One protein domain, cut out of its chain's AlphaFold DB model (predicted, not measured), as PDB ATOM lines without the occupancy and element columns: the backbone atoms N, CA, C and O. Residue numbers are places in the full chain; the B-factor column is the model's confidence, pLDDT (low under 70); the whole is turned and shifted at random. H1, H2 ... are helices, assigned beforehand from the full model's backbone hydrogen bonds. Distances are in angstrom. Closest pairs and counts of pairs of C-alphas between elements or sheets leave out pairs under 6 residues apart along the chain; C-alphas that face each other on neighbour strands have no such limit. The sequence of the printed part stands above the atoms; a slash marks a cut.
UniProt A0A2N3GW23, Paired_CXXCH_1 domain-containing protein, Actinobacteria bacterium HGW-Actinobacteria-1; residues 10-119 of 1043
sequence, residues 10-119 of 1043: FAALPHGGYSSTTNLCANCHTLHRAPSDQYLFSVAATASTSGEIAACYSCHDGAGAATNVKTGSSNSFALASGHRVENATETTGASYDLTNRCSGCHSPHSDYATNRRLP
ATOM      1  N   PHE A  10     140.895 113.009 132.561       45.34
ATOM      2  CA  PHE A  10     140.098 111.830 132.893       45.34
ATOM      3  C   PHE A  10     138.638 112.271 133.093       45.34
ATOM      4  O   PHE A  10     138.231 112.663 134.182       45.34
ATOM      5  N   ALA A  11     137.846 112.244 132.020       41.56
ATOM      6  CA  ALA A  11     136.416 112.541 132.043       41.56
ATOM      7  C   ALA A  11     135.582 111.355 132.574       41.56
ATOM      8  O   ALA A  11     134.393 111.507 132.838       41.56
ATOM      9  N   ALA A  12     136.190 110.175 132.750       52.38
ATOM     10  CA  ALA A  12     135.543 108.988 133.298       52.38
ATOM     11  C   ALA A  12     135.892 108.827 134.785       52.38
ATOM     12  O   ALA A  12     137.063 108.693 135.124       52.38
ATOM     13  N   LEU A  13     134.881 108.817 135.662       68.31
ATOM     14  CA  LEU A  13     135.016 108.487 137.086       68.31
ATOM     15  C   LEU A  13     135.445 107.011 137.234       68.31
ATOM     16  O   LEU A  13     134.614 106.132 136.998       68.31
ATOM     17  N   PRO A  14     136.697 106.699 137.632       72.38
ATOM     18  CA  PRO A  14     137.174 105.312 137.700       72.38
ATOM     19  C   PRO A  14     136.531 104.504 138.844       72.38
ATOM     20  O   PRO A  14     136.550 103.278 138.803       72.38
ATOM     21  N   HIS A  15     135.915 105.187 139.816       80.62
ATOM     22  CA  HIS A  15     135.210 104.636 140.981       80.62
ATOM     23  C   HIS A  15     133.686 104.563 140.742       80.62
ATOM     24  O   HIS A  15     132.901 105.197 141.448       80.62
ATOM     25  N   GLY A  16     133.271 103.901 139.661       69.81
ATOM     26  CA  GLY A  16     131.878 103.873 139.196       69.81
ATOM     27  C   GLY A  16     131.144 102.555 139.459       69.81
ATOM     28  O   GLY A  16     131.679 101.613 140.042       69.81
ATOM     29  N   GLY A  17     129.903 102.466 138.973       69.88
ATOM     30  CA  GLY A  17     129.175 101.201 138.890       69.88
ATOM     31  C   GLY A  17     129.802 100.284 137.837       69.88
ATOM     32  O   GLY A  17     129.588 100.468 136.638       69.88
ATOM     33  N   TYR A  18     130.599  99.310 138.271       76.94
ATOM     34  CA  TYR A  18     131.167  98.308 137.371       76.94
ATOM     35  C   TYR A  18     130.072  97.405 136.810       76.94
ATOM     36  O   TYR A  18     129.239  96.875 137.544       76.94
ATOM     37  N   SER A  19     130.083  97.211 135.495       76.94
ATOM     38  CA  SER A  19     129.230  96.240 134.816       76.94
ATOM     39  C   SER A  19     129.966  95.675 133.609       76.94
ATOM     40  O   SER A  19     130.975  96.227 133.173       76.94
ATOM     41  N   SER A  20     129.424  94.616 133.015       76.56
ATOM     42  CA  SER A  20     129.936  94.047 131.764       76.56
ATOM     43  C   SER A  20     129.883  95.009 130.566       76.56
ATOM     44  O   SER A  20     130.422  94.684 129.515       76.56
ATOM     45  N   THR A  21     129.247  96.178 130.705       76.75
ATOM     46  CA  THR A  21     129.117  97.186 129.639       76.75
ATOM     47  C   THR A  21     130.099  98.356 129.769       76.75
ATOM     48  O   THR A  21     130.119  99.223 128.898       76.75
ATOM     49  N   THR A  22     130.923  98.404 130.826       74.62
ATOM     50  CA  THR A  22     131.884  99.498 131.045       74.62
ATOM     51  C   THR A  22     133.332  99.026 130.899       74.62
ATOM     52  O   THR A  22     133.699  97.943 131.339       74.62
ATOM     53  N   ASN A  23     134.194  99.879 130.335       76.56
ATOM     54  CA  ASN A  23     135.647  99.642 130.275       76.56
ATOM     55  C   ASN A  23     136.386 100.094 131.553       76.56
ATOM     56  O   ASN A  23     137.611 100.189 131.560       76.56
ATOM     57  N   LEU A  24     135.665 100.372 132.649       78.69
ATOM     58  CA  LEU A  24     136.251 100.932 133.875       78.69
ATOM     59  C   LEU A  24     137.243  99.972 134.551       78.69
ATOM     60  O   LEU A  24     138.204 100.429 135.163       78.69
ATOM     61  N   CYS A  25     137.058  98.656 134.401       82.06
ATOM     62  CA  CYS A  25     137.953  97.638 134.959       82.06
ATOM     63  C   CYS A  25     139.380  97.752 134.394       82.06
ATOM     64  O   CYS A  25     140.348  97.532 135.120       82.06
ATOM     65  N   ALA A  26     139.513  98.137 133.119       81.19
ATOM     66  CA  ALA A  26     140.797  98.255 132.426       81.19
ATOM     67  C   ALA A  26     141.644  99.447 132.908       81.19
ATOM     68  O   ALA A  26     142.838  99.508 132.630       81.19
ATOM     69  N   ASN A  27     141.045 100.387 133.652       80.19
ATOM     70  CA  ASN A  27     141.778 101.510 134.236       80.19
ATOM     71  C   ASN A  27     142.705 101.049 135.370       80.19
ATOM     72  O   ASN A  27     143.777 101.621 135.561       80.19
ATOM     73  N   CYS A  28     142.308 100.002 136.097       82.25
ATOM     74  CA  CYS A  28     143.050  99.488 137.246       82.25
ATOM     75  C   CYS A  28     143.675  98.116 136.975       82.25
ATOM     76  O   CYS A  28     144.711  97.806 137.560       82.25
ATOM     77  N   HIS A  29     143.079  97.305 136.095       85.44
ATOM     78  CA  HIS A  29     143.485  95.922 135.852       85.44
ATOM     79  C   HIS A  29     143.883  95.663 134.393       85.44
ATOM     80  O   HIS A  29     143.228  96.134 133.467       85.44
ATOM     81  N   THR A  30     144.895  94.819 134.186       84.38
ATOM     82  CA  THR A  30     145.326  94.328 132.871       84.38
ATOM     83  C   THR A  30     145.335  92.802 132.856       84.38
ATOM     84  O   THR A  30     146.130  92.158 133.537       84.38
ATOM     85  N   LEU A  31     144.482  92.194 132.027       78.50
ATOM     86  CA  LEU A  31     144.427  90.738 131.870       78.50
ATOM     87  C   LEU A  31     145.627  90.234 131.042       78.50
ATOM     88  O   LEU A  31     145.991  90.829 130.028       78.50
ATOM     89  N   HIS A  32     146.245  89.129 131.472       80.06
ATOM     90  CA  HIS A  32     147.343  88.401 130.798       80.06
ATOM     91  C   HIS A  32     148.688  89.137 130.594       80.06
ATOM     92  O   HIS A  32     149.647  88.503 130.156       80.06
ATOM     93  N   ARG A  33     148.792  90.437 130.903       77.06
ATOM     94  CA  ARG A  33     150.029  91.244 130.771       77.06
ATOM     95  C   ARG A  33     150.283  92.180 131.963       77.06
ATOM     96  O   ARG A  33     150.932  93.210 131.797       77.06
ATOM     97  N   ALA A  34     149.737  91.866 133.138       74.88
ATOM     98  CA  ALA A  34     149.939  92.687 134.328       74.88
ATOM     99  C   ALA A  34     151.435  92.737 134.709       74.88
ATOM    100  O   ALA A  34     152.066  91.685 134.812       74.88
ATOM    101  N   PRO A  35     152.015  93.932 134.916       70.50
ATOM    102  CA  PRO A  35     153.389  94.083 135.399       70.50
ATOM    103  C   PRO A  35     153.556  93.755 136.894       70.50
ATOM    104  O   PRO A  35     154.688  93.659 137.360       70.50
ATOM    105  N   SER A  36     152.456  93.596 137.641       66.38
ATOM    106  CA  SER A  36     152.437  93.094 139.021       66.38
ATOM    107  C   SER A  36     151.940  91.646 139.061       66.38
ATOM    108  O   SER A  36     151.027  91.264 138.329       66.38
ATOM    109  N   ASP A  37     152.537  90.852 139.946       61.97
ATOM    110  CA  ASP A  37     152.183  89.468 140.264       61.97
ATOM    111  C   ASP A  37     150.908  89.332 141.121       61.97
ATOM    112  O   ASP A  37     150.361  88.233 141.225       61.97
ATOM    113  N   GLN A  38     150.379  90.430 141.679       62.44
ATOM    114  CA  GLN A  38     149.166  90.441 142.504       62.44
ATOM    115  C   GLN A  38     148.016  91.251 141.870       62.44
ATOM    116  O   GLN A  38     148.210  92.336 141.325       62.44
ATOM    117  N   TYR A  39     146.787  90.716 141.953       70.94
ATOM    118  CA  TYR A  39     145.508  91.355 141.560       70.94
ATOM    119  C   TYR A  39     145.435  91.952 140.139       70.94
ATOM    120  O   TYR A  39     144.546  92.751 139.839       70.94
ATOM    121  N   LEU A  40     146.327  91.524 139.239       82.75
ATOM    122  CA  LEU A  40     146.361  91.927 137.831       82.75
ATOM    123  C   LEU A  40     146.426  93.452 137.627       82.75
ATOM    124  O   LEU A  40     145.858  93.949 136.659       82.75
ATOM    125  N   PHE A  41     147.071  94.207 138.525       83.31
ATOM    126  CA  PHE A  41     147.115  95.671 138.420       83.31
ATOM    127  C   PHE A  41     147.840  96.154 137.155       83.31
ATOM    128  O   PHE A  41     148.813  95.549 136.705       83.31
ATOM    129  N   SER A  42     147.373  97.268 136.584       77.50
ATOM    130  CA  SER A  42     147.876  97.843 135.326       77.50
ATOM    131  C   SER A  42     149.211  98.595 135.457       77.50
ATOM    132  O   SER A  42     149.830  98.913 134.441       77.50
ATOM    133  N   VAL A  43     149.678  98.854 136.683       74.19
ATOM    134  CA  VAL A  43     150.890  99.640 136.976       74.19
ATOM    135  C   VAL A  43     152.031  98.779 137.523       74.19
ATOM    136  O   VAL A  43     151.811  97.836 138.281       74.19
ATOM    137  N   ALA A  44     153.268  99.107 137.139       66.88
ATOM    138  CA  ALA A  44     154.464  98.401 137.597       66.88
ATOM    139  C   ALA A  44     154.883  98.842 139.010       66.88
ATOM    140  O   ALA A  44     154.790 100.022 139.354       66.88
ATOM    141  N   ALA A  45     155.391  97.900 139.811       62.41
ATOM    142  CA  ALA A  45     155.987  98.204 141.107       62.41
ATOM    143  C   ALA A  45     157.252  99.070 140.948       62.41
ATOM    144  O   ALA A  45     158.055  98.875 140.036       62.41
ATOM    145  N   THR A  46     157.444 100.018 141.862       63.50
ATOM    146  CA  THR A  46     158.671 100.816 142.004       63.50
ATOM    147  C   THR A  46     159.399 100.420 143.286       63.50
ATOM    148  O   THR A  46     158.806  99.813 144.174       63.50
ATOM    149  N   ALA A  47     160.665 100.825 143.435       56.53
ATOM    150  CA  ALA A  47     161.439 100.574 144.656       56.53
ATOM    151  C   ALA A  47     160.816 101.182 145.934       56.53
ATOM    152  O   ALA A  47     161.194 100.794 147.035       56.53
ATOM    153  N   SER A  48     159.883 102.134 145.799       56.75
ATOM    154  CA  SER A  48     159.250 102.845 146.914       56.75
ATOM    155  C   SER A  48     157.730 102.697 146.987       56.75
ATOM    156  O   SER A  48     157.151 103.252 147.905       56.75
ATOM    157  N   THR A  49     157.068 101.988 146.066       64.25
ATOM    158  CA  THR A  49     155.629 101.647 146.127       64.25
ATOM    159  C   THR A  49     155.351 100.447 145.219       64.25
ATOM    160  O   THR A  49     155.702 100.487 144.036       64.25
ATOM    161  N   SER A  50     154.709  99.398 145.734       63.91
ATOM    162  CA  SER A  50     154.328  98.190 144.981       63.91
ATOM    163  C   SER A  50     152.837  97.868 145.143       63.91
ATOM    164  O   SER A  50     152.195  98.340 146.081       63.91
ATOM    165  N   GLY A  51     152.277  97.085 144.217       71.19
ATOM    166  CA  GLY A  51     150.904  96.578 144.309       71.19
ATOM    167  C   GLY A  51     149.819  97.661 144.227       71.19
ATOM    168  O   GLY A  51     149.887  98.592 143.422       71.19
ATOM    169  N   GLU A  52     148.795  97.530 145.065       78.31
ATOM    170  CA  GLU A  52     147.577  98.348 145.041       78.31
ATOM    171  C   GLU A  52     147.825  99.846 145.291       78.31
ATOM    172  O   GLU A  52     147.217 100.704 144.646       78.31
ATOM    173  N   ILE A  53     148.757 100.180 146.190       78.44
ATOM    174  CA  ILE A  53     149.089 101.572 146.525       78.44
ATOM    175  C   ILE A  53     149.588 102.313 145.279       78.44
ATOM    176  O   ILE A  53     149.191 103.455 145.031       78.44
ATOM    177  N   ALA A  54     150.419 101.659 144.460       77.19
ATOM    178  CA  ALA A  54     150.919 102.236 143.216       77.19
ATOM    179  C   ALA A  54     149.778 102.508 142.218       77.19
ATOM    180  O   ALA A  54     149.790 103.544 141.547       77.19
ATOM    181  N   ALA A  55     148.771 101.626 142.154       81.12
ATOM    182  CA  ALA A  55     147.619 101.780 141.264       81.12
ATOM    183  C   ALA A  55     146.784 103.005 141.651       81.12
ATOM    184  O   ALA A  55     146.556 103.883 140.818       81.12
ATOM    185  N   CYS A  56     146.427 103.136 142.930       83.06
ATOM    186  CA  CYS A  56     145.682 104.289 143.442       83.06
ATOM    187  C   CYS A  56     146.459 105.604 143.254       83.06
ATOM    188  O   CYS A  56     145.916 106.615 142.799       83.06
ATOM    189  N   TYR A  57     147.759 105.598 143.552       82.81
ATOM    190  CA  TYR A  57     148.615 106.773 143.419       82.81
ATOM    191  C   TYR A  57     148.895 107.197 141.980       82.81
ATOM    192  O   TYR A  57     149.236 108.357 141.791       82.81
ATOM    193  N   SER A  58     148.731 106.332 140.977       81.31
ATOM    194  CA  SER A  58     148.868 106.733 139.566       81.31
ATOM    195  C   SER A  58     147.840 107.788 139.140       81.31
ATOM    196  O   SER A  58     148.107 108.596 138.258       81.31
ATOM    197  N   CYS A  59     146.675 107.799 139.795       83.19
ATOM    198  CA  CYS A  59     145.623 108.785 139.565       83.19
ATOM    199  C   CYS A  59     145.632 109.886 140.636       83.19
ATOM    200  O   CYS A  59     145.348 111.044 140.338       83.19
ATOM    201  N   HIS A  60     145.961 109.543 141.884       82.94
ATOM    202  CA  HIS A  60     145.876 110.445 143.038       82.94
ATOM    203  C   HIS A  60     147.211 111.105 143.442       82.94
ATOM    204  O   HIS A  60     147.377 111.511 144.597       82.94
ATOM    205  N   ASP A  61     148.163 111.235 142.515       81.62
ATOM    206  CA  ASP A  61     149.460 111.886 142.752       81.62
ATOM    207  C   ASP A  61     149.446 113.419 142.695       81.62
ATOM    208  O   ASP A  61     150.439 114.053 143.059       81.62
ATOM    209  N   GLY A  62     148.325 114.002 142.271       75.81
ATOM    210  CA  GLY A  62     148.153 115.438 142.069       75.81
ATOM    211  C   GLY A  62     148.199 115.892 140.611       75.81
ATOM    212  O   GLY A  62     147.968 117.074 140.371       75.81
ATOM    213  N   ALA A  63     148.451 114.994 139.651       76.25
ATOM    214  CA  ALA A  63     148.458 115.316 138.222       76.25
ATOM    215  C   ALA A  63     147.169 114.904 137.481       76.25
ATOM    216  O   ALA A  63     146.882 115.463 136.423       76.25
ATOM    217  N   GLY A  64     146.399 113.945 138.013       71.94
ATOM    218  CA  GLY A  64     145.236 113.355 137.329       71.94
ATOM    219  C   GLY A  64     143.881 113.566 138.016       71.94
ATOM    220  O   GLY A  64     142.968 114.147 137.433       71.94
ATOM    221  N   ALA A  65     143.712 113.064 139.242       74.19
ATOM    222  CA  ALA A  65     142.444 113.111 139.972       74.19
ATOM    223  C   ALA A  65     142.229 114.441 140.713       74.19
ATOM    224  O   ALA A  65     143.173 115.068 141.190       74.19
ATOM    225  N   ALA A  66     140.958 114.819 140.906       69.19
ATOM    226  CA  ALA A  66     140.573 116.023 141.653       69.19
ATOM    227  C   ALA A  66     141.059 116.022 143.118       69.19
ATOM    228  O   ALA A  66     141.278 117.082 143.701       69.19
ATOM    229  N   THR A  67     141.245 114.839 143.709       73.44
ATOM    230  CA  THR A  67     141.781 114.680 145.064       73.44
ATOM    231  C   THR A  67     143.218 114.174 144.987       73.44
ATOM    232  O   THR A  67     143.441 113.027 144.605       73.44
ATOM    233  N   ASN A  68     144.192 114.993 145.386       78.56
ATOM    234  CA  ASN A  68     145.572 114.545 145.598       78.56
ATOM    235  C   ASN A  68     145.685 113.904 146.986       78.56
ATOM    236  O   ASN A  68     145.365 114.565 147.972       78.56
ATOM    237  N   VAL A  69     146.141 112.651 147.067       79.50
ATOM    238  CA  VAL A  69     146.363 111.953 148.348       79.50
ATOM    239  C   VAL A  69     147.824 111.570 148.592       79.50
ATOM    240  O   VAL A  69     148.137 111.107 149.683       79.50
ATOM    241  N   LYS A  70     148.722 111.793 147.621       78.25
ATOM    242  CA  LYS A  70     150.111 111.300 147.634       78.25
ATOM    243  C   LYS A  70     151.162 112.384 147.882       78.25
ATOM    244  O   LYS A  70     152.173 112.105 148.518       78.25
ATOM    245  N   THR A  71     150.992 113.595 147.344       74.00
ATOM    246  CA  THR A  71     152.081 114.595 147.270       74.00
ATOM    247  C   THR A  71     151.699 115.969 147.830       74.00
ATOM    248  O   THR A  71     150.524 116.304 147.987       74.00
ATOM    249  N   GLY A  72     152.717 116.784 148.134       72.31
ATOM    250  CA  GLY A  72     152.560 118.175 148.571       72.31
ATOM    251  C   GLY A  72     151.797 118.347 149.891       72.31
ATOM    252  O   GLY A  72     151.630 117.410 150.667       72.31
ATOM    253  N   SER A  73     151.295 119.563 150.133       67.81
ATOM    254  CA  SER A  73     150.482 119.906 151.315       67.81
ATOM    255  C   SER A  73     149.124 119.190 151.364       67.81
ATOM    256  O   SER A  73     148.452 119.200 152.399       67.81
ATOM    257  N   SER A  74     148.709 118.595 150.243       67.38
ATOM    258  CA  SER A  74     147.453 117.855 150.089       67.38
ATOM    259  C   SER A  74     147.593 116.358 150.373       67.38
ATOM    260  O   SER A  74     146.573 115.689 150.493       67.38
ATOM    261  N   ASN A  75     148.815 115.835 150.530       74.31
ATOM    262  CA  ASN A  75     149.059 114.437 150.883       74.31
ATOM    263  C   ASN A  75     148.279 114.057 152.158       74.31
ATOM    264  O   ASN A  75     148.453 114.661 153.222       74.31
ATOM    265  N   SER A  76     147.432 113.031 152.041       72.38
ATOM    266  CA  SER A  76     146.539 112.557 153.105       72.38
ATOM    267  C   SER A  76     147.287 112.070 154.350       72.38
ATOM    268  O   SER A  76     146.743 112.115 155.455       72.38
ATOM    269  N   PHE A  77     148.546 111.665 154.181       71.69
ATOM    270  CA  PHE A  77     149.417 111.099 155.209       71.69
ATOM    271  C   PHE A  77     150.630 111.986 155.542       71.69
ATOM    272  O   PHE A  77     151.497 111.566 156.307       71.69
ATOM    273  N   ALA A  78     150.712 113.206 154.988       64.81
ATOM    274  CA  ALA A  78     151.808 114.142 155.277       64.81
ATOM    275  C   ALA A  78     151.749 114.751 156.685       64.81
ATOM    276  O   ALA A  78     152.765 115.232 157.182       64.81
ATOM    277  N   LEU A  79     150.581 114.730 157.330       63.59
ATOM    278  CA  LEU A  79     150.436 115.081 158.741       63.59
ATOM    279  C   LEU A  79     150.385 113.815 159.597       63.59
ATOM    280  O   LEU A  79     150.149 112.710 159.098       63.59
ATOM    281  N   ALA A  80     150.617 113.971 160.896       58.91
ATOM    282  CA  ALA A  80     150.496 112.858 161.815       58.91
ATOM    283  C   ALA A  80     149.038 112.369 161.888       58.91
ATOM    284  O   ALA A  80     148.112 113.162 161.963       58.91
ATOM    285  N   SER A  81     148.838 111.056 161.784       62.91
ATOM    286  CA  SER A  81     147.539 110.387 161.901       62.91
ATOM    287  C   SER A  81     147.762 109.034 162.565       62.91
ATOM    288  O   SER A  81     148.803 108.409 162.333       62.91
ATOM    289  N   GLY A  82     146.794 108.585 163.369       62.62
ATOM    290  CA  GLY A  82     146.780 107.225 163.915       62.62
ATOM    291  C   GLY A  82     146.459 106.168 162.852       62.62
ATOM    292  O   GLY A  82     146.820 105.009 163.013       62.62
ATOM    293  N   HIS A  83     145.845 106.575 161.738       73.00
ATOM    294  CA  HIS A  83     145.584 105.727 160.578       73.00
ATOM    295  C   HIS A  83     146.603 106.050 159.476       73.00
ATOM    296  O   HIS A  83     146.513 107.091 158.816       73.00
ATOM    297  N   ARG A  84     147.609 105.185 159.307       70.19
ATOM    298  CA  ARG A  84     148.658 105.303 158.281       70.19
ATOM    299  C   ARG A  84     148.605 104.118 157.333       70.19
ATOM    300  O   ARG A  84     148.130 103.057 157.711       70.19
ATOM    301  N   VAL A  85     149.121 104.319 156.123       71.31
ATOM    302  CA  VAL A  85     149.396 103.225 155.193       71.31
ATOM    303  C   VAL A  85     150.864 102.833 155.357       71.31
ATOM    304  O   VAL A  85     151.749 103.653 155.096       71.31
ATOM    305  N   GLU A  86     151.134 101.624 155.843       63.81
ATOM    306  CA  GLU A  86     152.480 101.081 155.965       63.81
ATOM    307  C   GLU A  86     152.916 100.526 154.607       63.81
ATOM    308  O   GLU A  86     152.359  99.585 154.045       63.81
ATOM    309  N   ASN A  87     153.901 101.177 154.006       59.03
ATOM    310  CA  ASN A  87     154.412 100.793 152.700       59.03
ATOM    311  C   ASN A  87     155.423  99.648 152.861       59.03
ATOM    312  O   ASN A  87     156.628  99.845 152.703       59.03
ATOM    313  N   ALA A  88     154.941  98.473 153.265       52.44
ATOM    314  CA  ALA A  88     155.754  97.268 153.357       52.44
ATOM    315  C   ALA A  88     155.937  96.657 151.960       52.44
ATOM    316  O   ALA A  88     154.968  96.459 151.226       52.44
ATOM    317  N   THR A  89     157.179  96.334 151.588       52.03
ATOM    318  CA  THR A  89     157.457  95.448 150.448       52.03
ATOM    319  C   THR A  89     156.740  94.125 150.677       52.03
ATOM    320  O   THR A  89     157.005  93.456 151.675       52.03
ATOM    321  N   GLU A  90     155.842  93.766 149.760       50.91
ATOM    322  CA  GLU A  90     155.074  92.521 149.781       50.91
ATOM    323  C   GLU A  90     156.021  91.312 149.645       50.91
ATOM    324  O   GLU A  90     156.250  90.798 148.555       50.91
ATOM    325  N   THR A  91     156.619  90.852 150.746       45.84
ATOM    326  CA  THR A  91     157.265  89.538 150.791       45.84
ATOM    327  C   THR A  91     156.206  88.482 151.085       45.84
ATOM    328  O   THR A  91     155.382  88.605 151.993       45.84
ATOM    329  N   THR A  92     156.207  87.418 150.285       44.34
ATOM    330  CA  THR A  92     155.325  86.260 150.450       44.34
ATOM    331  C   THR A  92     155.469  85.678 151.860       44.34
ATOM    332  O   THR A  92     156.509  85.104 152.178       44.34
ATOM    333  N   GLY A  93     154.435  85.825 152.696       49.66
ATOM    334  CA  GLY A  93     154.371  85.241 154.043       49.66
ATOM    335  C   GLY A  93     154.098  86.220 155.192       49.66
ATOM    336  O   GLY A  93     153.861  85.756 156.305       49.66
ATOM    337  N   ALA A  94     154.089  87.538 154.958       49.19
ATOM    338  CA  ALA A  94     153.652  88.505 155.969       49.19
ATOM    339  C   ALA A  94     152.120  88.479 156.150       49.19
ATOM    340  O   ALA A  94     151.369  88.355 155.181       49.19
ATOM    341  N   SER A  95     151.652  88.580 157.397       51.78
ATOM    342  CA  SER A  95     150.232  88.749 157.720       51.78
ATOM    343  C   SER A  95     149.756  90.094 157.167       51.78
ATOM    344  O   SER A  95     150.201  91.131 157.639       51.78
ATOM    345  N   TYR A  96     148.895  90.080 156.148       55.09
ATOM    346  CA  TYR A  96     148.293  91.300 155.608       55.09
ATOM    347  C   TYR A  96     147.436  91.987 156.677       55.09
ATOM    348  O   TYR A  96     146.503  91.361 157.190       55.09
ATOM    349  N   ASP A  97     147.696  93.264 156.968       57.69
ATOM    350  CA  ASP A  97     146.805  94.103 157.765       57.69
ATOM    351  C   ASP A  97     146.220  95.275 156.945       57.69
ATOM    352  O   ASP A  97     146.479  95.448 155.749       57.69
ATOM    353  N   LEU A  98     145.312  96.038 157.559       62.41
ATOM    354  CA  LEU A  98     144.574  97.129 156.903       62.41
ATOM    355  C   LEU A  98     145.416  98.352 156.552       62.41
ATOM    356  O   LEU A  98     144.957  99.200 155.787       62.41
ATOM    357  N   THR A  99     146.618  98.463 157.100       64.06
ATOM    358  CA  THR A  99     147.543  99.554 156.820       64.06
ATOM    359  C   THR A  99     148.388  99.270 155.581       64.06
ATOM    360  O   THR A  99     148.922 100.204 155.000       64.06
ATOM    361  N   ASN A 100     148.443  98.041 155.063       66.75
ATOM    362  CA  ASN A 100     149.230  97.742 153.860       66.75
ATOM    363  C   ASN A 100     148.543  98.146 152.539       66.75
ATOM    364  O   ASN A 100     149.172  98.074 151.482       66.75
ATOM    365  N   ARG A 101     147.246  98.503 152.549       76.50
ATOM    366  CA  ARG A 101     146.409  98.633 151.337       76.50
ATOM    367  C   ARG A 101     145.310  99.684 151.469       76.50
ATOM    368  O   ARG A 101     144.650  99.780 152.499       76.50
ATOM    369  N   CYS A 102     145.034 100.431 150.400       79.88
ATOM    370  CA  CYS A 102     143.963 101.433 150.403       79.88
ATOM    371  C   CYS A 102     142.573 100.782 150.516       79.88
ATOM    372  O   CYS A 102     141.692 101.326 151.183       79.88
ATOM    373  N   SER A 103     142.384  99.609 149.912       79.25
ATOM    374  CA  SER A 103     141.126  98.876 149.818       79.25
ATOM    375  C   SER A 103     140.742  98.175 151.112       79.25
ATOM    376  O   SER A 103     139.637  97.649 151.230       79.25
ATOM    377  N   GLY A 104     141.651  98.141 152.087       78.06
ATOM    378  CA  GLY A 104     141.292  97.761 153.440       78.06
ATOM    379  C   GLY A 104     140.311  98.778 154.036       78.06
ATOM    380  O   GLY A 104     139.287  98.415 154.609       78.06
ATOM    381  N   CYS A 105     140.591 100.066 153.852       81.31
ATOM    382  CA  CYS A 105     139.770 101.146 154.398       81.31
ATOM    383  C   CYS A 105     138.725 101.659 153.399       81.31
ATOM    384  O   CYS A 105     137.664 102.142 153.810       81.31
ATOM    385  N   HIS A 106     139.010 101.539 152.100       85.19
ATOM    386  CA  HIS A 106     138.193 102.061 151.014       85.19
ATOM    387  C   HIS A 106     137.587 100.963 150.126       85.19
ATOM    388  O   HIS A 106     138.140  99.888 149.949       85.19
ATOM    389  N   SER A 107     136.439 101.235 149.513       85.94
ATOM    390  CA  SER A 107     135.830 100.398 148.486       85.94
ATOM    391  C   SER A 107     136.075 101.027 147.111       85.94
ATOM    392  O   SER A 107     135.278 101.871 146.693       85.94
ATOM    393  N   PRO A 108     137.125 100.616 146.369       80.00
ATOM    394  CA  PRO A 108     137.360 101.129 145.017       80.00
ATOM    395  C   PRO A 108     136.218 100.753 144.060       80.00
ATOM    396  O   PRO A 108     136.025 101.409 143.044       80.00
ATOM    397  N   HIS A 109     135.421  99.738 144.426       82.56
ATOM    398  CA  HIS A 109     134.248  99.266 143.694       82.56
ATOM    399  C   HIS A 109     132.895  99.758 144.164       82.56
ATOM    400  O   HIS A 109     131.871  99.089 144.001       82.56
ATOM    401  N   SER A 110     132.880 100.967 144.700       76.12
ATOM    402  CA  SER A 110     131.644 101.669 144.997       76.12
ATOM    403  C   SER A 110     131.497 102.903 144.126       76.12
ATOM    404  O   SER A 110     132.482 103.517 143.736       76.12
ATOM    405  N   ASP A 111     130.245 103.255 143.840       76.00
ATOM    406  CA  ASP A 111     129.918 104.473 143.114       76.00
ATOM    407  C   ASP A 111     130.206 105.700 143.989       76.00
ATOM    408  O   ASP A 111     129.555 105.932 145.014       76.00
ATOM    409  N   TYR A 112     131.171 106.508 143.557       73.38
ATOM    410  CA  TYR A 112     131.542 107.765 144.202       73.38
ATOM    411  C   TYR A 112     130.368 108.749 144.343       73.38
ATOM    412  O   TYR A 112     130.333 109.517 145.306       73.38
ATOM    413  N   ALA A 113     129.387 108.741 143.435       71.19
ATOM    414  CA  ALA A 113     128.246 109.656 143.504       71.19
ATOM    415  C   ALA A 113     127.363 109.385 144.731       71.19
ATOM    416  O   ALA A 113     126.867 110.324 145.359       71.19
ATOM    417  N   THR A 114     127.214 108.110 145.095       68.81
ATOM    418  CA  THR A 114     126.439 107.676 146.267       68.81
ATOM    419  C   THR A 114     127.288 107.608 147.533       68.81
ATOM    420  O   THR A 114     126.779 107.852 148.625       68.81
ATOM    421  N   ASN A 115     128.592 107.338 147.408       71.25
ATOM    422  CA  ASN A 115     129.493 107.211 148.545       71.25
ATOM    423  C   ASN A 115     130.849 107.883 148.277       71.25
ATOM    424  O   ASN A 115     131.852 107.236 147.996       71.25
ATOM    425  N   ARG A 116     130.887 109.216 148.391       72.38
ATOM    426  CA  ARG A 116     132.021 110.065 147.961       72.38
ATOM    427  C   ARG A 116     133.362 109.770 148.629       72.38
ATOM    428  O   ARG A 116     134.407 110.087 148.080       72.38
ATOM    429  N   ARG A 117     133.360 109.206 149.835       76.31
ATOM    430  CA  ARG A 117     134.598 108.833 150.543       76.31
ATOM    431  C   ARG A 117     134.978 107.375 150.329       76.31
ATOM    432  O   ARG A 117     136.005 106.942 150.843       76.31
ATOM    433  N   LEU A 118     134.144 106.650 149.580       81.62
ATOM    434  CA  LEU A 118     134.320 105.254 149.219       81.62
ATOM    435  C   LEU A 118     134.794 104.419 150.418       81.62
ATOM    436  O   LEU A 118     135.820 103.772 150.283       81.62
ATOM    437  N   PRO A 119     134.163 104.462 151.609       86.50
ATOM    438  CA  PRO A 119     134.529 103.566 152.697       86.50
ATOM    439  C   PRO A 119     134.320 102.112 152.258       86.50
ATOM    440  O   PRO A 119     133.461 101.818 151.418       86.50
TER     441      PRO A 119
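This is residues 10 to 119 of the 1043 residues of the protein "Paired_CXXCH_1 domain-containing protein" of Actinobacteria bacterium HGW-Actinobacteria-1 (UniProt A0A2N3GW23). Little regular structure is present: a body of long loops winds round one short helix, H2, in its middle, with the very short H1 and H3 set among the loops. The longest loop, residues 60 to 101, runs from H2 to H3. The printed part has 110 residues with three named helices, H1, H2, H3 in chain order, and no named strand; the class is all helix, though only 16 residues are in named elements. It is compact, with a radius of gyration of the C-alphas of 14.2 A and spans of 38 by 33 by 24 A.

H2, residues 52 to 59, is 11.9 A long and begins at C-alpha 52 (147.577, 98.348, 145.041). H1 is residues 24 to 27, from C-alpha 24 (136.251, 100.932, 133.875). H3 is residues 102 to 105, ending at C-alpha 105 (139.770, 101.146, 154.398).

H2 and H3 only just touch, with 3 pairs of C-alphas within 8 A; the closest, Ile 53 and Cys 102, are 6.4 A apart. H1 is apart from H2 and H3. In H2, 3 of 4 O i to N i+4 pairs are within hydrogen-bond range; H1 and H3 are too short for such a pair.

The C-alphas farthest apart, of Thr 21 and Ala 80, are 41.7 A apart. The printed part has no cut. Both links, H1 to H2 and H2 to H3, are long. Mean pLDDT of the printed part is 71.1; 40 residues are under 70, among them 86 to 100.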